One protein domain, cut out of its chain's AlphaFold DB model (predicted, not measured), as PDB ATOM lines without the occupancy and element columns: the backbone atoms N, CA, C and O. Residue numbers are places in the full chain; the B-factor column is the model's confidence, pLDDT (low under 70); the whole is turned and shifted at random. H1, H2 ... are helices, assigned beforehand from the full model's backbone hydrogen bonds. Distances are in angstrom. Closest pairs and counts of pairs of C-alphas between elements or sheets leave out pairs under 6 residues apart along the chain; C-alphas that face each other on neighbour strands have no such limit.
ATOM      1  N   SER A   6      35.456 -42.069 -42.334       69.81
ATOM      2  CA  SER A   6      34.442 -42.989 -41.874       69.81
ATOM      3  C   SER A   6      34.228 -44.210 -42.780       69.81
ATOM      4  O   SER A   6      33.829 -45.252 -42.260       69.81
ATOM      5  N   ASP A   7      34.568 -44.154 -44.075       76.25
ATOM      6  CA  ASP A   7      34.453 -45.309 -44.985       76.25
ATOM      7  C   ASP A   7      35.339 -46.494 -44.543       76.25
ATOM      8  O   ASP A   7      34.842 -47.620 -44.458       76.25
ATOM      9  N   PRO A   8      36.610 -46.285 -44.139       75.75
ATOM     10  CA  PRO A   8      37.455 -47.381 -43.665       75.75
ATOM     11  C   PRO A   8      36.991 -47.978 -42.331       75.75
ATOM     12  O   PRO A   8      37.168 -49.171 -42.083       75.75
ATOM     13  N   LEU A   9      36.375 -47.171 -41.459       78.81
ATOM     14  CA  LEU A   9      35.808 -47.652 -40.195       78.81
ATOM     15  C   LEU A   9      34.583 -48.537 -40.423       78.81
ATOM     16  O   LEU A   9      34.426 -49.556 -39.747       78.81
ATOM     17  N   LEU A  10      33.733 -48.162 -41.382       81.56
ATOM     18  CA  LEU A  10      32.610 -48.987 -41.812       81.56
ATOM     19  C   LEU A  10      33.098 -50.307 -42.413       81.56
ATOM     20  O   LEU A  10      32.563 -51.361 -42.074       81.56
ATOM     21  N   GLU A  11      34.156 -50.281 -43.226       82.31
ATOM     22  CA  GLU A  11      34.755 -51.497 -43.782       82.31
ATOM     23  C   GLU A  11      35.327 -52.407 -42.677       82.31
ATOM     24  O   GLU A  11      35.102 -53.620 -42.685       82.31
ATOM     25  N   CYS A  12      36.004 -51.840 -41.671       80.56
ATOM     26  CA  CYS A  12      36.481 -52.587 -40.500       80.56
ATOM     27  C   CYS A  12      35.323 -53.220 -39.716       80.56
ATOM     28  O   CYS A  12      35.415 -54.368 -39.273       80.56
ATOM     29  N   HIS A  13      34.218 -52.491 -39.563       82.81
ATOM     30  CA  HIS A  13      33.014 -52.982 -38.903       82.81
ATOM     31  C   HIS A  13      32.368 -54.138 -39.678       82.81
ATOM     32  O   HIS A  13      32.106 -55.190 -39.097       82.81
ATOM     33  N   GLN A  14      32.202 -53.996 -40.996       85.38
ATOM     34  CA  GLN A  14      31.671 -55.044 -41.873       85.38
ATOM     35  C   GLN A  14      32.553 -56.297 -41.870       85.38
ATOM     36  O   GLN A  14      32.042 -57.409 -41.722       85.38
ATOM     37  N   LYS A  15      33.882 -56.139 -41.950       84.88
ATOM     38  CA  LYS A  15      34.833 -57.258 -41.828       84.88
ATOM     39  C   LYS A  15      34.682 -57.979 -40.492       84.88
ATOM     40  O   LYS A  15      34.729 -59.208 -40.453       84.88
ATOM     41  N   ALA A  16      34.475 -57.239 -39.403       81.75
ATOM     42  CA  ALA A  16      34.276 -57.828 -38.087       81.75
ATOM     43  C   ALA A  16      32.936 -58.577 -37.975       81.75
ATOM     44  O   ALA A  16      32.921 -59.667 -37.404       81.75
ATOM     45  N   ILE A  17      31.843 -58.039 -38.536       83.19
ATOM     46  CA  ILE A  17      30.542 -58.730 -38.620       83.19
ATOM     47  C   ILE A  17      30.699 -60.031 -39.394       83.19
ATOM     48  O   ILE A  17      30.381 -61.097 -38.873       83.19
ATOM     49  N   HIS A  18      31.292 -59.971 -40.583       84.19
ATOM     50  CA  HIS A  18      31.492 -61.150 -41.414       84.19
ATOM     51  C   HIS A  18      32.361 -62.213 -40.718       84.19
ATOM     52  O   HIS A  18      32.069 -63.409 -40.760       84.19
ATOM     53  N   ALA A  19      33.418 -61.790 -40.016       83.12
ATOM     54  CA  ALA A  19      34.253 -62.691 -39.227       83.12
ATOM     55  C   ALA A  19      33.494 -63.326 -38.051       83.12
ATOM     56  O   ALA A  19      33.764 -64.479 -37.705       83.12
ATOM     57  N   PHE A  20      32.563 -62.594 -37.435       77.75
ATOM     58  CA  PHE A  20      31.697 -63.111 -36.381       77.75
ATOM     59  C   PHE A  20      30.688 -64.119 -36.933       77.75
ATOM     60  O   PHE A  20      30.630 -65.236 -36.430       77.75
ATOM     61  N   GLU A  21      29.970 -63.782 -38.003       83.38
ATOM     62  CA  GLU A  21      29.000 -64.668 -38.663       83.38
ATOM     63  C   GLU A  21      29.653 -65.967 -39.141       83.38
ATOM     64  O   GLU A  21      29.112 -67.054 -38.950       83.38
ATOM     65  N   LYS A  22      30.874 -65.880 -39.682       84.06
ATOM     66  CA  LYS A  22      31.660 -67.056 -40.072       84.06
ATOM     67  C   LYS A  22      32.022 -67.946 -38.878       84.06
ATOM     68  O   LYS A  22      32.083 -69.164 -39.027       84.06
ATOM     69  N   LYS A  23      32.298 -67.357 -37.709       75.88
ATOM     70  CA  LYS A  23      32.595 -68.093 -36.465       75.88
ATOM     71  C   LYS A  23      31.334 -68.605 -35.761       75.88
ATOM     72  O   LYS A  23      31.425 -69.574 -35.011       75.88
ATOM     73  N   HIS A  24      30.186 -67.980 -36.009       73.31
ATOM     74  CA  HIS A  24      28.911 -68.248 -35.345       73.31
ATOM     75  C   HIS A  24      27.754 -68.320 -36.363       73.31
ATOM     76  O   HIS A  24      26.859 -67.472 -36.343       73.31
ATOM     77  N   PRO A  25      27.749 -69.317 -37.268       71.06
ATOM     78  CA  PRO A  25      26.724 -69.420 -38.301       71.06
ATOM     79  C   PRO A  25      25.331 -69.619 -37.683       71.06
ATOM     80  O   PRO A  25      25.132 -70.507 -36.857       71.06
ATOM     81  N   GLY A  26      24.365 -68.788 -38.091       69.81
ATOM     82  CA  GLY A  26      22.980 -68.825 -37.603       69.81
ATOM     83  C   GLY A  26      22.730 -68.095 -36.278       69.81
ATOM     84  O   GLY A  26      21.594 -68.081 -35.806       69.81
ATOM     85  N   ALA A  27      23.752 -67.478 -35.676       69.19
ATOM     86  CA  ALA A  27      23.558 -66.578 -34.544       69.19
ATOM     87  C   ALA A  27      22.856 -65.284 -34.987       69.19
ATOM     88  O   ALA A  27      22.961 -64.865 -36.141       69.19
ATOM     89  N   SER A  28      22.147 -64.639 -34.058       64.50
ATOM     90  CA  SER A  28      21.632 -63.283 -34.265       64.50
ATOM     91  C   SER A  28      22.769 -62.325 -34.653       64.50
ATOM     92  O   SER A  28      23.916 -62.576 -34.264       64.50
ATOM     93  N   PRO A  29      22.475 -61.233 -35.386       67.44
ATOM     94  CA  PRO A  29      23.483 -60.245 -35.751       67.44
ATOM     95  C   PRO A  29      24.292 -59.822 -34.517       67.44
ATOM     96  O   PRO A  29      23.688 -59.537 -33.476       67.44
ATOM     97  N   PRO A  30      25.635 -59.820 -34.598       68.44
ATOM     98  CA  PRO A  30      26.473 -59.444 -33.473       68.44
ATOM     99  C   PRO A  30      26.164 -58.015 -33.062       68.44
ATOM    100  O   PRO A  30      26.189 -57.101 -33.888       68.44
ATOM    101  N   ARG A  31      25.937 -57.815 -31.768       67.56
ATOM    102  CA  ARG A  31      25.721 -56.471 -31.235       67.56
ATOM    103  C   ARG A  31      26.985 -55.643 -31.399       67.56
ATOM    104  O   ARG A  31      28.104 -56.182 -31.441       67.56
ATOM    105  N   PHE A  32      26.848 -54.317 -31.417       64.12
ATOM    106  CA  PHE A  32      27.983 -53.451 -31.740       64.12
ATOM    107  C   PHE A  32      29.168 -53.615 -30.780       64.12
ATOM    108  O   PHE A  32      30.279 -53.243 -31.148       64.12
ATOM    109  N   TRP A  33      28.973 -54.178 -29.574       65.62
ATOM    110  CA  TRP A  33      30.018 -54.461 -28.582       65.62
ATOM    111  C   TRP A  33      30.596 -55.888 -28.583       65.62
ATOM    112  O   TRP A  33      31.487 -56.180 -27.771       65.62
ATOM    113  N   GLU A  34      30.166 -56.769 -29.480       62.81
ATOM    114  CA  GLU A  34      30.635 -58.165 -29.564       62.81
ATOM    115  C   GLU A  34      31.761 -58.329 -30.591       62.81
ATOM    116  O   GLU A  34      32.676 -59.132 -30.420       62.81
ATOM    117  N   LEU A  35      31.786 -57.456 -31.595       68.75
ATOM    118  CA  LEU A  35      32.718 -57.516 -32.720       68.75
ATOM    119  C   LEU A  35      34.170 -57.256 -32.306       68.75
ATOM    120  O   LEU A  35      34.473 -56.209 -31.747       68.75
ATOM    121  N   SER A  36      35.106 -58.158 -32.568       68.94
ATOM    122  CA  SER A  36      36.524 -57.835 -32.349       68.94
ATOM    123  C   SER A  36      37.020 -56.967 -33.504       68.94
ATOM    124  O   SER A  36      37.033 -57.424 -34.641       68.94
ATOM    125  N   LEU A  37      37.360 -55.709 -33.211       76.94
ATOM    126  CA  LEU A  37      37.765 -54.707 -34.198       76.94
ATOM    127  C   LEU A  37      39.283 -54.525 -34.163       76.94
ATOM    128  O   LEU A  37      39.862 -54.399 -33.083       76.94
ATOM    129  N   SER A  38      39.889 -54.470 -35.343       79.19
ATOM    130  CA  SER A  38      41.279 -54.075 -35.564       79.19
ATOM    131  C   SER A  38      41.272 -52.935 -36.573       79.19
ATOM    132  O   SER A  38      40.559 -53.029 -37.570       79.19
ATOM    133  N   ILE A  39      42.022 -51.870 -36.298       81.31
ATOM    134  CA  ILE A  39      42.153 -50.702 -37.174       81.31
ATOM    135  C   ILE A  39      43.649 -50.516 -37.427       81.31
ATOM    136  O   ILE A  39      44.407 -50.446 -36.461       81.31
ATOM    137  N   ASP A  40      44.064 -50.460 -38.695       81.88
ATOM    138  CA  ASP A  40      45.462 -50.190 -39.061       81.88
ATOM    139  C   ASP A  40      45.895 -48.801 -38.572       81.88
ATOM    140  O   ASP A  40      45.098 -47.863 -38.575       81.88
ATOM    141  N   ASP A  41      47.157 -48.646 -38.165       78.88
ATOM    142  CA  ASP A  41      47.641 -47.423 -37.505       78.88
ATOM    143  C   ASP A  41      47.547 -46.165 -38.402       78.88
ATOM    144  O   ASP A  41      47.220 -45.074 -37.916       78.88
ATOM    145  N   ASP A  42      47.744 -46.313 -39.717       77.12
ATOM    146  CA  ASP A  42      47.602 -45.218 -40.691       77.12
ATOM    147  C   ASP A  42      46.141 -44.753 -40.804       77.12
ATOM    148  O   ASP A  42      45.836 -43.556 -40.754       77.12
ATOM    149  N   LEU A  43      45.217 -45.717 -40.880       79.38
ATOM    150  CA  LEU A  43      43.776 -45.476 -40.893       79.38
ATOM    151  C   LEU A  43      43.311 -44.869 -39.568       79.38
ATOM    152  O   LEU A  43      42.553 -43.904 -39.563       79.38
ATOM    153  N   PHE A  44      43.824 -45.375 -38.450       84.31
ATOM    154  CA  PHE A  44      43.535 -44.875 -37.115       84.31
ATOM    155  C   PHE A  44      43.921 -43.399 -36.971       84.31
ATOM    156  O   PHE A  44      43.114 -42.596 -36.505       84.31
ATOM    157  N   THR A  45      45.109 -43.009 -37.436       83.56
ATOM    158  CA  THR A  45      45.590 -41.621 -37.356       83.56
ATOM    159  C   THR A  45      44.765 -40.676 -38.229       83.56
ATOM    160  O   THR A  45      44.396 -39.578 -37.798       83.56
ATOM    161  N   MET A  46      44.420 -41.099 -39.448       83.62
ATOM    162  CA  MET A  46      43.540 -40.337 -40.335       83.62
ATOM    163  C   MET A  46      42.148 -40.148 -39.714       83.62
ATOM    164  O   MET A  46      41.607 -39.042 -39.708       83.62
ATOM    165  N   THR A  47      41.596 -41.215 -39.139       84.81
ATOM    166  CA  THR A  47      40.305 -41.219 -38.454       84.81
ATOM    167  C   THR A  47      40.283 -40.313 -37.229       84.81
ATOM    168  O   THR A  47      39.332 -39.551 -37.068       84.81
ATOM    169  N   LEU A  48      41.328 -40.332 -36.399       88.00
ATOM    170  CA  LEU A  48      41.434 -39.439 -35.246       88.00
ATOM    171  C   LEU A  48      41.383 -37.970 -35.677       88.00
ATOM    172  O   LEU A  48      40.572 -37.212 -35.155       88.00
ATOM    173  N   ASN A  49      42.179 -37.582 -36.675       85.31
ATOM    174  CA  ASN A  49      42.182 -36.209 -37.187       85.31
ATOM    175  C   ASN A  49      40.828 -35.799 -37.790       85.31
ATOM    176  O   ASN A  49      40.402 -34.656 -37.625       85.31
ATOM    177  N   GLY A  50      40.141 -36.731 -38.460       84.44
ATOM    178  CA  GLY A  50      38.779 -36.534 -38.954       84.44
ATOM    179  C   GLY A  50      37.790 -36.240 -37.827       84.44
ATOM    180  O   GLY A  50      37.141 -35.199 -37.845       84.44
ATOM    181  N   ILE A  51      37.738 -37.099 -36.807       86.44
ATOM    182  CA  ILE A  51      36.818 -36.948 -35.671       86.44
ATOM    183  C   ILE A  51      37.110 -35.693 -34.849       86.44
ATOM    184  O   ILE A  51      36.187 -34.960 -34.510       86.44
ATOM    185  N   VAL A  52      38.379 -35.402 -34.557       88.19
ATOM    186  CA  VAL A  52      38.764 -34.182 -33.827       88.19
ATOM    187  C   VAL A  52      38.312 -32.930 -34.577       88.19
ATOM    188  O   VAL A  52      37.804 -31.991 -33.967       88.19
ATOM    189  N   ARG A  53      38.410 -32.928 -35.912       84.50
ATOM    190  CA  ARG A  53      37.879 -31.841 -36.737       84.50
ATOM    191  C   ARG A  53      36.354 -31.735 -36.614       84.50
ATOM    192  O   ARG A  53      35.841 -30.632 -36.473       84.50
ATOM    193  N   GLU A  54      35.623 -32.844 -36.628       85.94
ATOM    194  CA  GLU A  54      34.163 -32.801 -36.470       85.94
ATOM    195  C   GLU A  54      33.728 -32.316 -35.082       85.94
ATOM    196  O   GLU A  54      32.837 -31.472 -35.000       85.94
ATOM    197  N   ILE A  55      34.409 -32.738 -34.011       85.56
ATOM    198  CA  ILE A  55      34.151 -32.247 -32.645       85.56
ATOM    199  C   ILE A  55      34.342 -30.727 -32.568       85.56
ATOM    200  O   ILE A  55      33.543 -30.032 -31.946       85.56
ATOM    201  N   ARG A  56      35.388 -30.191 -33.213       79.12
ATOM    202  CA  ARG A  56      35.706 -28.755 -33.163       79.12
ATOM    203  C   ARG A  56      34.785 -27.883 -34.011       79.12
ATOM    204  O   ARG A  56      34.599 -26.721 -33.665       79.12
ATOM    205  N   PHE A  57      34.271 -28.398 -35.129       76.56
ATOM    206  CA  PHE A  57      33.612 -27.565 -36.142       76.56
ATOM    207  C   PHE A  57      32.143 -27.897 -36.409       76.56
ATOM    208  O   PHE A  57      31.434 -27.029 -36.910       76.56
ATOM    209  N   LEU A  58      31.687 -29.121 -36.139       62.72
ATOM    210  CA  LEU A  58      30.364 -29.585 -36.571       62.72
ATOM    211  C   LEU A  58      29.431 -29.952 -35.416       62.72
ATOM    212  O   LEU A  58      28.232 -30.060 -35.653       62.72
ATOM    213  N   SER A  59      29.946 -30.117 -34.191       64.94
ATOM    214  CA  SER A  59      29.212 -30.513 -32.969       64.94
ATOM    215  C   SER A  59      28.450 -31.850 -33.047       64.94
ATOM    216  O   SER A  59      28.129 -32.416 -32.010       64.94
ATOM    217  N   MET A  60      28.231 -32.387 -34.248       74.56
ATOM    218  CA  MET A  60      27.562 -33.644 -34.562       74.56
ATOM    219  C   MET A  60      28.438 -34.477 -35.500       74.56
ATOM    220  O   MET A  60      29.134 -33.931 -36.361       74.56
ATOM    221  N   ALA A  61      28.387 -35.802 -35.357       80.06
ATOM    222  CA  ALA A  61      29.161 -36.709 -36.198       80.06
ATOM    223  C   ALA A  61      28.561 -36.835 -37.601       80.06
ATOM    224  O   ALA A  61      27.390 -37.178 -37.751       80.06
ATOM    225  N   ALA A  62      29.385 -36.659 -38.635       80.12
ATOM    226  CA  ALA A  62      28.975 -36.911 -40.016       80.12
ATOM    227  C   ALA A  62      28.742 -38.409 -40.279       80.12
ATOM    228  O   ALA A  62      27.947 -38.776 -41.142       80.12
ATOM    229  N   ASN A  63      29.424 -39.282 -39.529       82.75
ATOM    230  CA  ASN A  63      29.173 -40.722 -39.534       82.75
ATOM    231  C   ASN A  63      29.102 -41.280 -38.097       82.75
ATOM    232  O   ASN A  63      30.109 -41.755 -37.563       82.75
ATOM    233  N   PRO A  64      27.907 -41.252 -37.484       82.25
ATOM    234  CA  PRO A  64      27.660 -41.716 -36.117       82.25
ATOM    235  C   PRO A  64      28.118 -43.160 -35.853       82.25
ATOM    236  O   PRO A  64      28.712 -43.458 -34.812       82.25
ATOM    237  N   LEU A  65      27.924 -44.057 -36.828       80.94
ATOM    238  CA  LEU A  65      28.298 -45.464 -36.698       80.94
ATOM    239  C   LEU A  65      29.821 -45.613 -36.665       80.94
ATOM    240  O   LEU A  65      30.350 -46.252 -35.754       80.94
ATOM    241  N   GLY A  66      30.534 -44.963 -37.589       80.81
ATOM    242  CA  GLY A  66      31.998 -44.913 -37.585       80.81
ATOM    243  C   GLY A  66      32.555 -44.330 -36.282       80.81
ATOM    244  O   GLY A  66      33.448 -44.917 -35.667       80.81
ATOM    245  N   THR A  67      31.970 -43.236 -35.797       84.75
ATOM    246  CA  THR A  67      32.330 -42.616 -34.513       84.75
ATOM    247  C   THR A  67      32.172 -43.587 -33.338       84.75
ATOM    248  O   THR A  67      33.079 -43.716 -32.509       84.75
ATOM    249  N   SER A  68      31.063 -44.334 -33.285       81.00
ATOM    250  CA  SER A  68      30.827 -45.343 -32.241       81.00
ATOM    251  C   SER A  68      31.835 -46.503 -32.294       81.00
ATOM    252  O   SER A  68      32.304 -46.983 -31.255       81.00
ATOM    253  N   VAL A  69      32.230 -46.918 -33.504       80.81
ATOM    254  CA  VAL A  69      33.232 -47.964 -33.751       80.81
ATOM    255  C   VAL A  69      34.612 -47.521 -33.261       80.81
ATOM    256  O   VAL A  69      35.286 -48.298 -32.576       80.81
ATOM    257  N   LEU A  70      35.015 -46.273 -33.530       84.44
ATOM    258  CA  LEU A  70      36.286 -45.733 -33.042       84.44
ATOM    259  C   LEU A  70      36.321 -45.667 -31.515       84.44
ATOM    260  O   LEU A  70      37.275 -46.148 -30.903       84.44
ATOM    261  N   LEU A  71      35.283 -45.110 -30.888       83.44
ATOM    262  CA  LEU A  71      35.205 -45.001 -29.429       83.44
ATOM    263  C   LEU A  71      35.359 -46.368 -28.762       83.44
ATOM    264  O   LEU A  71      36.098 -46.541 -27.792       83.44
ATOM    265  N   ARG A  72      34.702 -47.378 -29.329       77.19
ATOM    266  CA  ARG A  72      34.815 -48.747 -28.849       77.19
ATOM    267  C   ARG A  72      36.216 -49.324 -29.034       77.19
ATOM    268  O   ARG A  72      36.703 -50.023 -28.140       77.19
ATOM    269  N   TYR A  73      36.848 -49.068 -30.175       81.00
ATOM    270  CA  TYR A  73      38.228 -49.476 -30.411       81.00
ATOM    271  C   TYR A  73      39.163 -48.869 -29.359       81.00
ATOM    272  O   TYR A  73      39.923 -49.610 -28.731       81.00
ATOM    273  N   LEU A  74      39.037 -47.564 -29.084       82.12
ATOM    274  CA  LEU A  74      39.805 -46.871 -28.047       82.12
ATOM    275  C   LEU A  74      39.611 -47.526 -26.680       82.12
ATOM    276  O   LEU A  74      40.588 -47.921 -26.053       82.12
ATOM    277  N   LEU A  75      38.362 -47.739 -26.260       74.75
ATOM    278  CA  LEU A  75      38.020 -48.352 -24.971       74.75
ATOM    279  C   LEU A  75      38.568 -49.772 -24.786       74.75
ATOM    280  O   LEU A  75      38.855 -50.187 -23.664       74.75
ATOM    281  N   ARG A  76      38.702 -50.540 -25.871       72.50
ATOM    282  CA  ARG A  76      39.237 -51.906 -25.814       72.50
ATOM    283  C   ARG A  76      40.755 -51.970 -25.867       72.50
ATOM    284  O   ARG A  76      41.320 -52.878 -25.267       72.50
ATOM    285  N   THR A  77      41.390 -51.067 -26.606       74.19
ATOM    286  CA  THR A  77      42.812 -51.194 -26.956       74.19
ATOM    287  C   THR A  77      43.688 -50.150 -26.278       74.19
ATOM    288  O   THR A  77      44.693 -50.504 -25.670       74.19
ATOM    289  N   ARG A  78      43.317 -48.868 -26.356       74.88
ATOM    290  CA  ARG A  78      44.151 -47.738 -25.915       74.88
ATOM    291  C   ARG A  78      43.778 -47.228 -24.517       74.88
ATOM    292  O   ARG A  78      44.646 -46.753 -23.797       74.88
ATOM    293  N   LEU A  79      42.512 -47.371 -24.123       73.50
ATOM    294  CA  LEU A  79      41.909 -46.854 -22.886       73.50
ATOM    295  C   LEU A  79      41.348 -47.986 -22.002       73.50
ATOM    296  O   LEU A  79      40.336 -47.833 -21.318       73.50
ATOM    297  N   SER A  80      42.002 -49.150 -22.001       60.59
ATOM    298  CA  SER A  80      41.491 -50.376 -21.367       60.59
ATOM    299  C   SER A  80      41.388 -50.319 -19.833       60.59
ATOM    300  O   SER A  80      40.652 -51.119 -19.246       60.59
ATOM    301  N   ASN A  81      42.105 -49.388 -19.190       55.59
ATOM    302  CA  ASN A  81      42.226 -49.251 -17.730       55.59
ATOM    303  C   ASN A  81      41.531 -48.004 -17.158       55.59
ATOM    304  O   ASN A  81      41.745 -47.661 -15.993       55.59
ATOM    305  N   VAL A  82      40.713 -47.313 -17.953       53.78
ATOM    306  CA  VAL A  82      40.077 -46.070 -17.512       53.78
ATOM    307  C   VAL A  82      39.011 -46.351 -16.450       53.78
ATOM    308  O   VAL A  82      38.134 -47.204 -16.619       53.78
ATOM    309  N   ARG A  83      39.101 -45.633 -15.323       48.38
ATOM    310  CA  ARG A  83      38.074 -45.646 -14.274       48.38
ATOM    311  C   ARG A  83      36.854 -44.871 -14.764       48.38
ATOM    312  O   ARG A  83      36.989 -43.836 -15.404       48.38
ATOM    313  N   GLY A  84      35.666 -45.360 -14.425       46.81
ATOM    314  CA  GLY A  84      34.392 -44.858 -14.942       46.81
ATOM    315  C   GLY A  84      34.110 -43.368 -14.808       46.81
ATOM    316  O   GLY A  84      33.338 -42.833 -15.585       46.81
ATOM    317  N   ASN A  85      34.721 -42.723 -13.823       44.22
ATOM    318  CA  ASN A  85      34.596 -41.304 -13.507       44.22
ATOM    319  C   ASN A  85      35.627 -40.416 -14.236       44.22
ATOM    320  O   ASN A  85      35.694 -39.220 -13.973       44.22
ATOM    321  N   HIS A  86      36.464 -41.007 -15.091       56.62
ATOM    322  CA  HIS A  86      37.488 -40.320 -15.876       56.62
ATOM    323  C   HIS A  86      37.386 -40.654 -17.369       56.62
ATOM    324  O   HIS A  86      38.304 -40.336 -18.112       56.62
ATOM    325  N   LEU A  87      36.295 -41.279 -17.829       68.12
ATOM    326  CA  LEU A  87      36.202 -41.728 -19.215       68.12
ATOM    327  C   LEU A  87      36.337 -40.573 -20.208       68.12
ATOM    328  O   LEU A  87      37.223 -40.626 -21.060       68.12
ATOM    329  N   TRP A  88      35.519 -39.527 -20.093       73.75
ATOM    330  CA  TRP A  88      35.606 -38.413 -21.042       73.75
ATOM    331  C   TRP A  88      36.892 -37.600 -20.946       73.75
ATOM    332  O   TRP A  88      37.478 -37.382 -22.004       73.75
ATOM    333  N   PRO A  89      37.405 -37.238 -19.753       69.50
ATOM    334  CA  PRO A  89      38.713 -36.595 -19.651       69.50
ATOM    335  C   PRO A  89      39.851 -37.432 -20.252       69.50
ATOM    336  O   PRO A  89      40.760 -36.884 -20.860       69.50
ATOM    337  N   GLU A  90      39.811 -38.761 -20.129       72.94
ATOM    338  CA  GLU A  90      40.834 -39.647 -20.706       72.94
ATOM    339  C   GLU A  90      40.683 -39.793 -22.226       72.94
ATOM    340  O   GLU A  90      41.679 -39.829 -22.946       72.94
ATOM    341  N   VAL A  91      39.448 -39.840 -22.738       81.12
ATOM    342  CA  VAL A  91      39.177 -39.809 -24.186       81.12
ATOM    343  C   VAL A  91      39.629 -38.475 -24.777       81.12
ATOM    344  O   VAL A  91      40.363 -38.469 -25.760       81.12
ATOM    345  N   GLU A  92      39.260 -37.355 -24.161       83.50
ATOM    346  CA  GLU A  92      39.696 -36.005 -24.530       83.50
ATOM    347  C   GLU A  92      41.222 -35.888 -24.519       83.50
ATOM    348  O   GLU A  92      41.816 -35.468 -25.513       83.50
ATOM    349  N   HIS A  93      41.867 -36.295 -23.421       80.56
ATOM    350  CA  HIS A  93      43.316 -36.224 -23.280       80.56
ATOM    351  C   HIS A  93      44.015 -37.093 -24.327       80.56
ATOM    352  O   HIS A  93      44.991 -36.661 -24.942       80.56
ATOM    353  N   PHE A  94      43.496 -38.297 -24.585       88.56
ATOM    354  CA  PHE A  94      44.021 -39.173 -25.624       88.56
ATOM    355  C   PHE A  94      43.895 -38.543 -27.014       88.56
ATOM    356  O   PHE A  94      44.884 -38.495 -27.744       88.56
ATOM    357  N   LEU A  95      42.712 -38.037 -27.381       88.12
ATOM    358  CA  LEU A  95      42.479 -37.403 -28.680       88.12
ATOM    359  C   LEU A  95      43.350 -36.155 -28.857       88.12
ATOM    360  O   LEU A  95      43.982 -35.992 -29.904       88.12
ATOM    361  N   SER A  96      43.447 -35.325 -27.817       85.00
ATOM    362  CA  SER A  96      44.242 -34.096 -27.840       85.00
ATOM    363  C   SER A  96      45.728 -34.395 -27.979       85.00
ATOM    364  O   SER A  96      46.417 -33.796 -28.801       85.00
ATOM    365  N   ARG A  97      46.227 -35.394 -27.243       85.50
ATOM    366  CA  ARG A  97      47.623 -35.830 -27.331       85.50
ATOM    367  C   ARG A  97      47.946 -36.480 -28.675       85.50
ATOM    368  O   ARG A  97      49.028 -36.253 -29.205       85.50
ATOM    369  N   ALA A  98      47.043 -37.300 -29.209       84.44
ATOM    370  CA  ALA A  98      47.272 -38.037 -30.451       84.44
ATOM    371  C   ALA A  98      47.201 -37.142 -31.699       84.44
ATOM    372  O   ALA A  98      47.868 -37.432 -32.688       84.44
ATOM    373  N   THR A  99      46.414 -36.065 -31.657       87.00
ATOM    374  CA  THR A  99      46.229 -35.146 -32.797       87.00
ATOM    375  C   THR A  99      46.947 -33.806 -32.639       87.00
ATOM    376  O   THR A  99      47.064 -33.059 -33.607       87.00
ATOM    377  N   GLY A 100      47.433 -33.484 -31.435       84.88
ATOM    378  CA  GLY A 100      48.036 -32.189 -31.114       84.88
ATOM    379  C   GLY A 100      47.034 -31.030 -31.080       84.88
ATOM    380  O   GLY A 100      47.444 -29.875 -31.142       84.88
ATOM    381  N   GLN A 101      45.731 -31.319 -31.025       82.38
ATOM    382  CA  GLN A 101      44.668 -30.315 -31.031       82.38
ATOM    383  C   GLN A 101      43.853 -30.412 -29.747       82.38
ATOM    384  O   GLN A 101      43.296 -31.464 -29.455       82.38
ATOM    385  N   GLU A 102      43.754 -29.315 -29.002       83.75
ATOM    386  CA  GLU A 102      42.956 -29.279 -27.776       83.75
ATOM    387  C   GLU A 102      41.458 -29.415 -28.062       83.75
ATOM    388  O   GLU A 102      40.926 -28.855 -29.030       83.75
ATOM    389  N   LEU A 103      40.781 -30.160 -27.191       77.88
ATOM    390  CA  LEU A 103      39.355 -30.436 -27.268       77.88
ATOM    391  C   LEU A 103      38.678 -30.133 -25.930       77.88
ATOM    392  O   LEU A 103      39.150 -30.601 -24.900       77.88
ATOM    393  N   PRO A 104      37.533 -29.432 -25.913       73.69
ATOM    394  CA  PRO A 104      36.740 -29.304 -24.698       73.69
ATOM    395  C   PRO A 104      36.114 -30.652 -24.301       73.69
ATOM    396  O   PRO A 104      35.477 -31.313 -25.131       73.69
ATOM    397  N   SER A 105      36.213 -31.025 -23.020       67.94
ATOM    398  CA  SER A 105      35.630 -32.266 -22.472       67.94
ATOM    399  C   SER A 105      34.143 -32.417 -22.794       67.94
ATOM    400  O   SER A 105      33.704 -33.447 -23.303       67.94
ATOM    401  N   LEU A 106      33.372 -31.347 -22.579       67.75
ATOM    402  CA  LEU A 106      31.923 -31.341 -22.785       67.75
ATOM    403  C   LEU A 106      31.543 -31.512 -24.266       67.75
ATOM    404  O   LEU A 106      30.598 -32.231 -24.583       67.75
ATOM    405  N   ALA A 107      32.292 -30.888 -25.180       72.44
ATOM    406  CA  ALA A 107      32.067 -31.028 -26.620       72.44
ATOM    407  C   ALA A 107      32.380 -32.456 -27.090       72.44
ATOM    408  O   ALA A 107      31.598 -33.061 -27.821       72.44
ATOM    409  N   THR A 108      33.485 -33.022 -26.598       78.94
ATOM    410  CA  THR A 108      33.893 -34.407 -26.872       78.94
ATOM    411  C   THR A 108      32.836 -35.397 -26.380       78.94
ATOM    412  O   THR A 108      32.410 -36.284 -27.119       78.94
ATOM    413  N   GLN A 109      32.363 -35.209 -25.150       76.94
ATOM    414  CA  GLN A 109      31.309 -36.008 -24.533       76.94
ATOM    415  C   GLN A 109      30.007 -35.967 -25.342       76.94
ATOM    416  O   GLN A 109      29.467 -37.021 -25.685       76.94
ATOM    417  N   ASN A 110      29.508 -34.770 -25.670       70.62
ATOM    418  CA  ASN A 110      28.252 -34.613 -26.406       70.62
ATOM    419  C   ASN A 110      28.326 -35.260 -27.793       70.62
ATOM    420  O   ASN A 110      27.431 -36.018 -28.162       70.62
ATOM    421  N   PHE A 111      29.435 -35.064 -28.507       83.50
ATOM    422  CA  PHE A 111      29.650 -35.622 -29.839       83.50
ATOM    423  C   PHE A 111      29.570 -37.160 -29.873       83.50
ATOM    424  O   PHE A 111      28.844 -37.752 -30.681       83.50
ATOM    425  N   PHE A 112      30.296 -37.840 -28.976       81.81
ATOM    426  CA  PHE A 112      30.273 -39.306 -28.909       81.81
ATOM    427  C   PHE A 112      28.941 -39.842 -28.380       81.81
ATOM    428  O   PHE A 112      28.486 -40.898 -28.826       81.81
ATOM    429  N   ARG A 113      28.296 -39.118 -27.461       74.38
ATOM    430  CA  ARG A 113      26.981 -39.477 -26.930       74.38
ATOM    431  C   ARG A 113      25.906 -39.444 -28.008       74.38
ATOM    432  O   ARG A 113      25.181 -40.424 -28.154       74.38
ATOM    433  N   GLU A 114      25.806 -38.348 -28.755       76.88
ATOM    434  CA  GLU A 114      24.834 -38.223 -29.845       76.88
ATOM    435  C   GLU A 114      25.036 -39.322 -30.887       76.88
ATOM    436  O   GLU A 114      24.072 -39.960 -31.304       76.88
ATOM    437  N   SER A 115      26.294 -39.629 -31.211       80.81
ATOM    438  CA  SER A 115      26.632 -40.705 -32.146       80.81
ATOM    439  C   SER A 115      26.156 -42.085 -31.673       80.81
ATOM    440  O   SER A 115      25.661 -42.889 -32.461       80.81
ATOM    441  N   LEU A 116      26.294 -42.375 -30.375       74.69
ATOM    442  CA  LEU A 116      25.847 -43.637 -29.784       74.69
ATOM    443  C   LEU A 116      24.328 -43.750 -29.719       74.69
ATOM    444  O   LEU A 116      23.802 -44.826 -29.990       74.69
ATOM    445  N   LEU A 117      23.638 -42.665 -29.362       70.38
ATOM    446  CA  LEU A 117      22.178 -42.640 -29.338       70.38
ATOM    447  C   LEU A 117      21.625 -42.864 -30.749       70.38
ATOM    448  O   LEU A 117      20.819 -43.761 -30.951       70.38
ATOM    449  N   GLN A 118      22.145 -42.156 -31.752       78.19
ATOM    450  CA  GLN A 118      21.666 -42.289 -33.131       78.19
ATOM    451  C   GLN A 118      21.813 -43.704 -33.710       78.19
ATOM    452  O   GLN A 118      20.991 -44.112 -34.526       78.19
ATOM    453  N   CYS A 119      22.846 -44.457 -33.315       75.50
ATOM    454  CA  CYS A 119      23.096 -45.788 -33.876       75.50
ATOM    455  C   CYS A 119      22.607 -46.950 -33.019       75.50
ATOM    456  O   CYS A 119      22.246 -47.985 -33.571       75.50
ATOM    457  N   HIS A 120      22.637 -46.813 -31.693       71.06
ATOM    458  CA  HIS A 120      22.536 -47.960 -30.787       71.06
ATOM    459  C   HIS A 120      21.479 -47.781 -29.695       71.06
ATOM    460  O   HIS A 120      21.409 -48.618 -28.801       71.06
ATOM    461  N   GLU A 121      20.636 -46.742 -29.748       67.19
ATOM    462  CA  GLU A 121      19.616 -46.446 -28.723       67.19
ATOM    463  C   GLU A 121      18.762 -47.657 -28.326       67.19
ATOM    464  O   GLU A 121      18.575 -47.897 -27.137       67.19
ATOM    465  N   ALA A 122      18.319 -48.480 -29.280       62.62
ATOM    466  CA  ALA A 122      17.529 -49.679 -28.987       62.62
ATOM    467  C   ALA A 122      18.330 -50.796 -28.280       62.62
ATOM    468  O   ALA A 122      17.762 -51.627 -27.569       62.62
ATOM    469  N   GLU A 123      19.652 -50.830 -28.457       60.88
ATOM    470  CA  GLU A 123      20.546 -51.840 -27.878       60.88
ATOM    471  C   GLU A 123      21.074 -51.442 -26.488       60.88
ATOM    472  O   GLU A 123      21.446 -52.308 -25.689       60.88
ATOM    473  N   LEU A 124      21.100 -50.137 -26.195       59.94
ATOM    474  CA  LEU A 124      21.693 -49.543 -24.996       59.94
ATOM    475  C   LEU A 124      21.017 -49.961 -23.662       59.94
ATOM    476  O   LEU A 124      21.750 -50.320 -22.737       59.94
ATOM    477  N   PRO A 125      19.673 -49.991 -23.520       52.28
ATOM    478  CA  PRO A 125      18.998 -50.356 -22.266       52.28
ATOM    479  C   PRO A 125      19.153 -51.828 -21.865       52.28
ATOM    480  O   PRO A 125      18.991 -52.180 -20.700       52.28
ATOM    481  N   LEU A 126      19.460 -52.708 -22.820       49.81
ATOM    482  CA  LEU A 126      19.390 -54.163 -22.648       49.81
ATOM    483  C   LEU A 126      20.716 -54.796 -22.189       49.81
ATOM    484  O   LEU A 126      20.883 -56.013 -22.330       49.81
ATOM    485  N   HIS A 127      21.699 -54.017 -21.710       53.62
ATOM    486  CA  HIS A 127      23.067 -54.525 -21.570       53.62
ATOM    487  C   HIS A 127      23.807 -54.239 -20.251       53.62
ATOM    488  O   HIS A 127      23.780 -53.146 -19.701       53.62
ATOM    489  N   LYS A 128      24.576 -55.247 -19.792       47.06
ATOM    490  CA  LYS A 128      25.361 -55.263 -18.534       47.06
ATOM    491  C   LYS A 128      26.861 -54.959 -18.718       47.06
ATOM    492  O   LYS A 128      27.639 -55.062 -17.772       47.06
ATOM    493  N   ASN A 129      27.316 -54.624 -19.929       48.22
ATOM    494  CA  ASN A 129      28.741 -54.361 -20.190       48.22
ATOM    495  C   ASN A 129      29.184 -53.042 -19.552       48.22
ATOM    496  O   ASN A 129      28.632 -51.991 -19.869       48.22
ATOM    497  N   ARG A 130      30.228 -53.098 -18.713       45.66
ATOM    498  CA  ARG A 130      30.769 -51.950 -17.967       45.66
ATOM    499  C   ARG A 130      31.030 -50.712 -18.831       45.66
ATOM    500  O   ARG A 130      30.795 -49.614 -18.357       45.66
ATOM    501  N   PHE A 131      31.454 -50.882 -20.083       48.88
ATOM    502  CA  PHE A 131      31.793 -49.780 -20.984       48.88
ATOM    503  C   PHE A 131      30.567 -49.162 -21.655       48.88
ATOM    504  O   PHE A 131      30.467 -47.947 -21.699       48.88
ATOM    505  N   VAL A 132      29.600 -49.974 -22.096       51.28
ATOM    506  CA  VAL A 132      28.294 -49.485 -22.595       51.28
ATOM    507  C   VAL A 132      27.549 -48.764 -21.476       51.28
ATOM    508  O   VAL A 132      26.984 -47.693 -21.663       51.28
ATOM    509  N   MET A 133      27.667 -49.312 -20.270       52.06
ATOM    510  CA  MET A 133      27.228 -48.671 -19.054       52.06
ATOM    511  C   MET A 133      27.970 -47.353 -18.840       52.06
ATOM    512  O   MET A 133      27.287 -46.368 -18.657       52.06
ATOM    513  N   PHE A 134      29.305 -47.266 -18.910       49.97
ATOM    514  CA  PHE A 134      30.018 -45.979 -18.796       49.97
ATOM    515  C   PHE A 134      29.570 -44.948 -19.838       49.97
ATOM    516  O   PHE A 134      29.321 -43.806 -19.483       49.97
ATOM    517  N   LEU A 135      29.338 -45.369 -21.076       51.34
ATOM    518  CA  LEU A 135      28.872 -44.498 -22.155       51.34
ATOM    519  C   LEU A 135      27.456 -43.938 -21.931       51.34
ATOM    520  O   LEU A 135      27.198 -42.784 -22.255       51.34
ATOM    521  N   LEU A 136      26.561 -44.717 -21.319       49.97
ATOM    522  CA  LEU A 136      25.244 -44.252 -20.860       49.97
ATOM    523  C   LEU A 136      25.300 -43.440 -19.559       49.97
ATOM    524  O   LEU A 136      24.404 -42.659 -19.255       49.97
ATOM    525  N   LYS A 137      26.334 -43.677 -18.754       45.31
ATOM    526  CA  LYS A 137      26.476 -43.196 -17.375       45.31
ATOM    527  C   LYS A 137      27.101 -41.832 -17.251       45.31
ATOM    528  O   LYS A 137      26.929 -41.191 -16.220       45.31
ATOM    529  N   ASP A 138      27.845 -41.433 -18.257       43.28
ATOM    530  CA  ASP A 138      28.719 -40.282 -18.196       43.28
ATOM    531  C   ASP A 138      28.013 -39.128 -18.931       43.28
ATOM    532  O   ASP A 138      28.555 -38.464 -19.795       43.28
ATOM    533  N   VAL A 139      26.725 -38.961 -18.605       40.88
ATOM    534  CA  VAL A 139      25.764 -37.955 -19.091       40.88
ATOM    535  C   VAL A 139      25.695 -36.731 -18.164       40.88
ATOM    536  O   VAL A 139      25.056 -35.747 -18.511       40.88
TER     537      VAL A 139
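What this domain is: This is residues 6 to 139 of the 886 residues of an uncharacterized protein of Sulfobacillus benefaciens (UniProt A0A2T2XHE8). Helix H3 runs through the middle of this domain, with H1, H2, H4, H5 and H6 set around it, crossed rather than side by side. The far part of H1 and the link after it reach out from this body, and residues 22 to 28 stick out. The printed part has 134 residues with six named helices, H1 to H6 in order, and no named strand; the class is all helix. It is compact, with a radius of gyration of the C-alphas of 14.4 A, and spans 45 by 31 by 27 A.

How they stand to each other: H1, residues 7 to 23, touches H3, residues 64 to 77, with residues 7 to 13 alone; the closest C-alphas, of Leu 9 and Gly 66, are 5.4 A apart, at a steep tilt of 66 degrees. The hub is H5, residues 105 to 120, which touches H3 with residues 112 to 119 alone (closest C-alphas Pro 64 and Ser 115, 4.2 A). H2, residues 41 to 57, touches H5 with residues 55 to 56 alone; the C-alphas of Ile 55 and Thr 108 are closest, 6.2 A. H4, residues 87 to 99, touches H5 with residues 88 to 92 alone, about perpendicular at 76 degrees; the closest C-alphas are Glu 92 and Ser 105, 5.9 A. H6, residues 130 to 137, is close to H5 but not clearly touching. In each helix every O i to N i+4 pair is within hydrogen-bond range.

Where its parts are: H1 begins at C-alpha 7 (34.453, -45.309, -44.985); H1 and H2 each measure 24.4 A, H5 22.1 A and H3 20.1 A. H6 ends at C-alpha 137 (26.476, -43.196, -17.375).

The domain as a whole: The farthest C-alphas, of Gly 26 and Glu 102, are 45.4 A apart. The printed part has no cut. H1 to H2 is a long link. Low confidence includes residues 121 to 139.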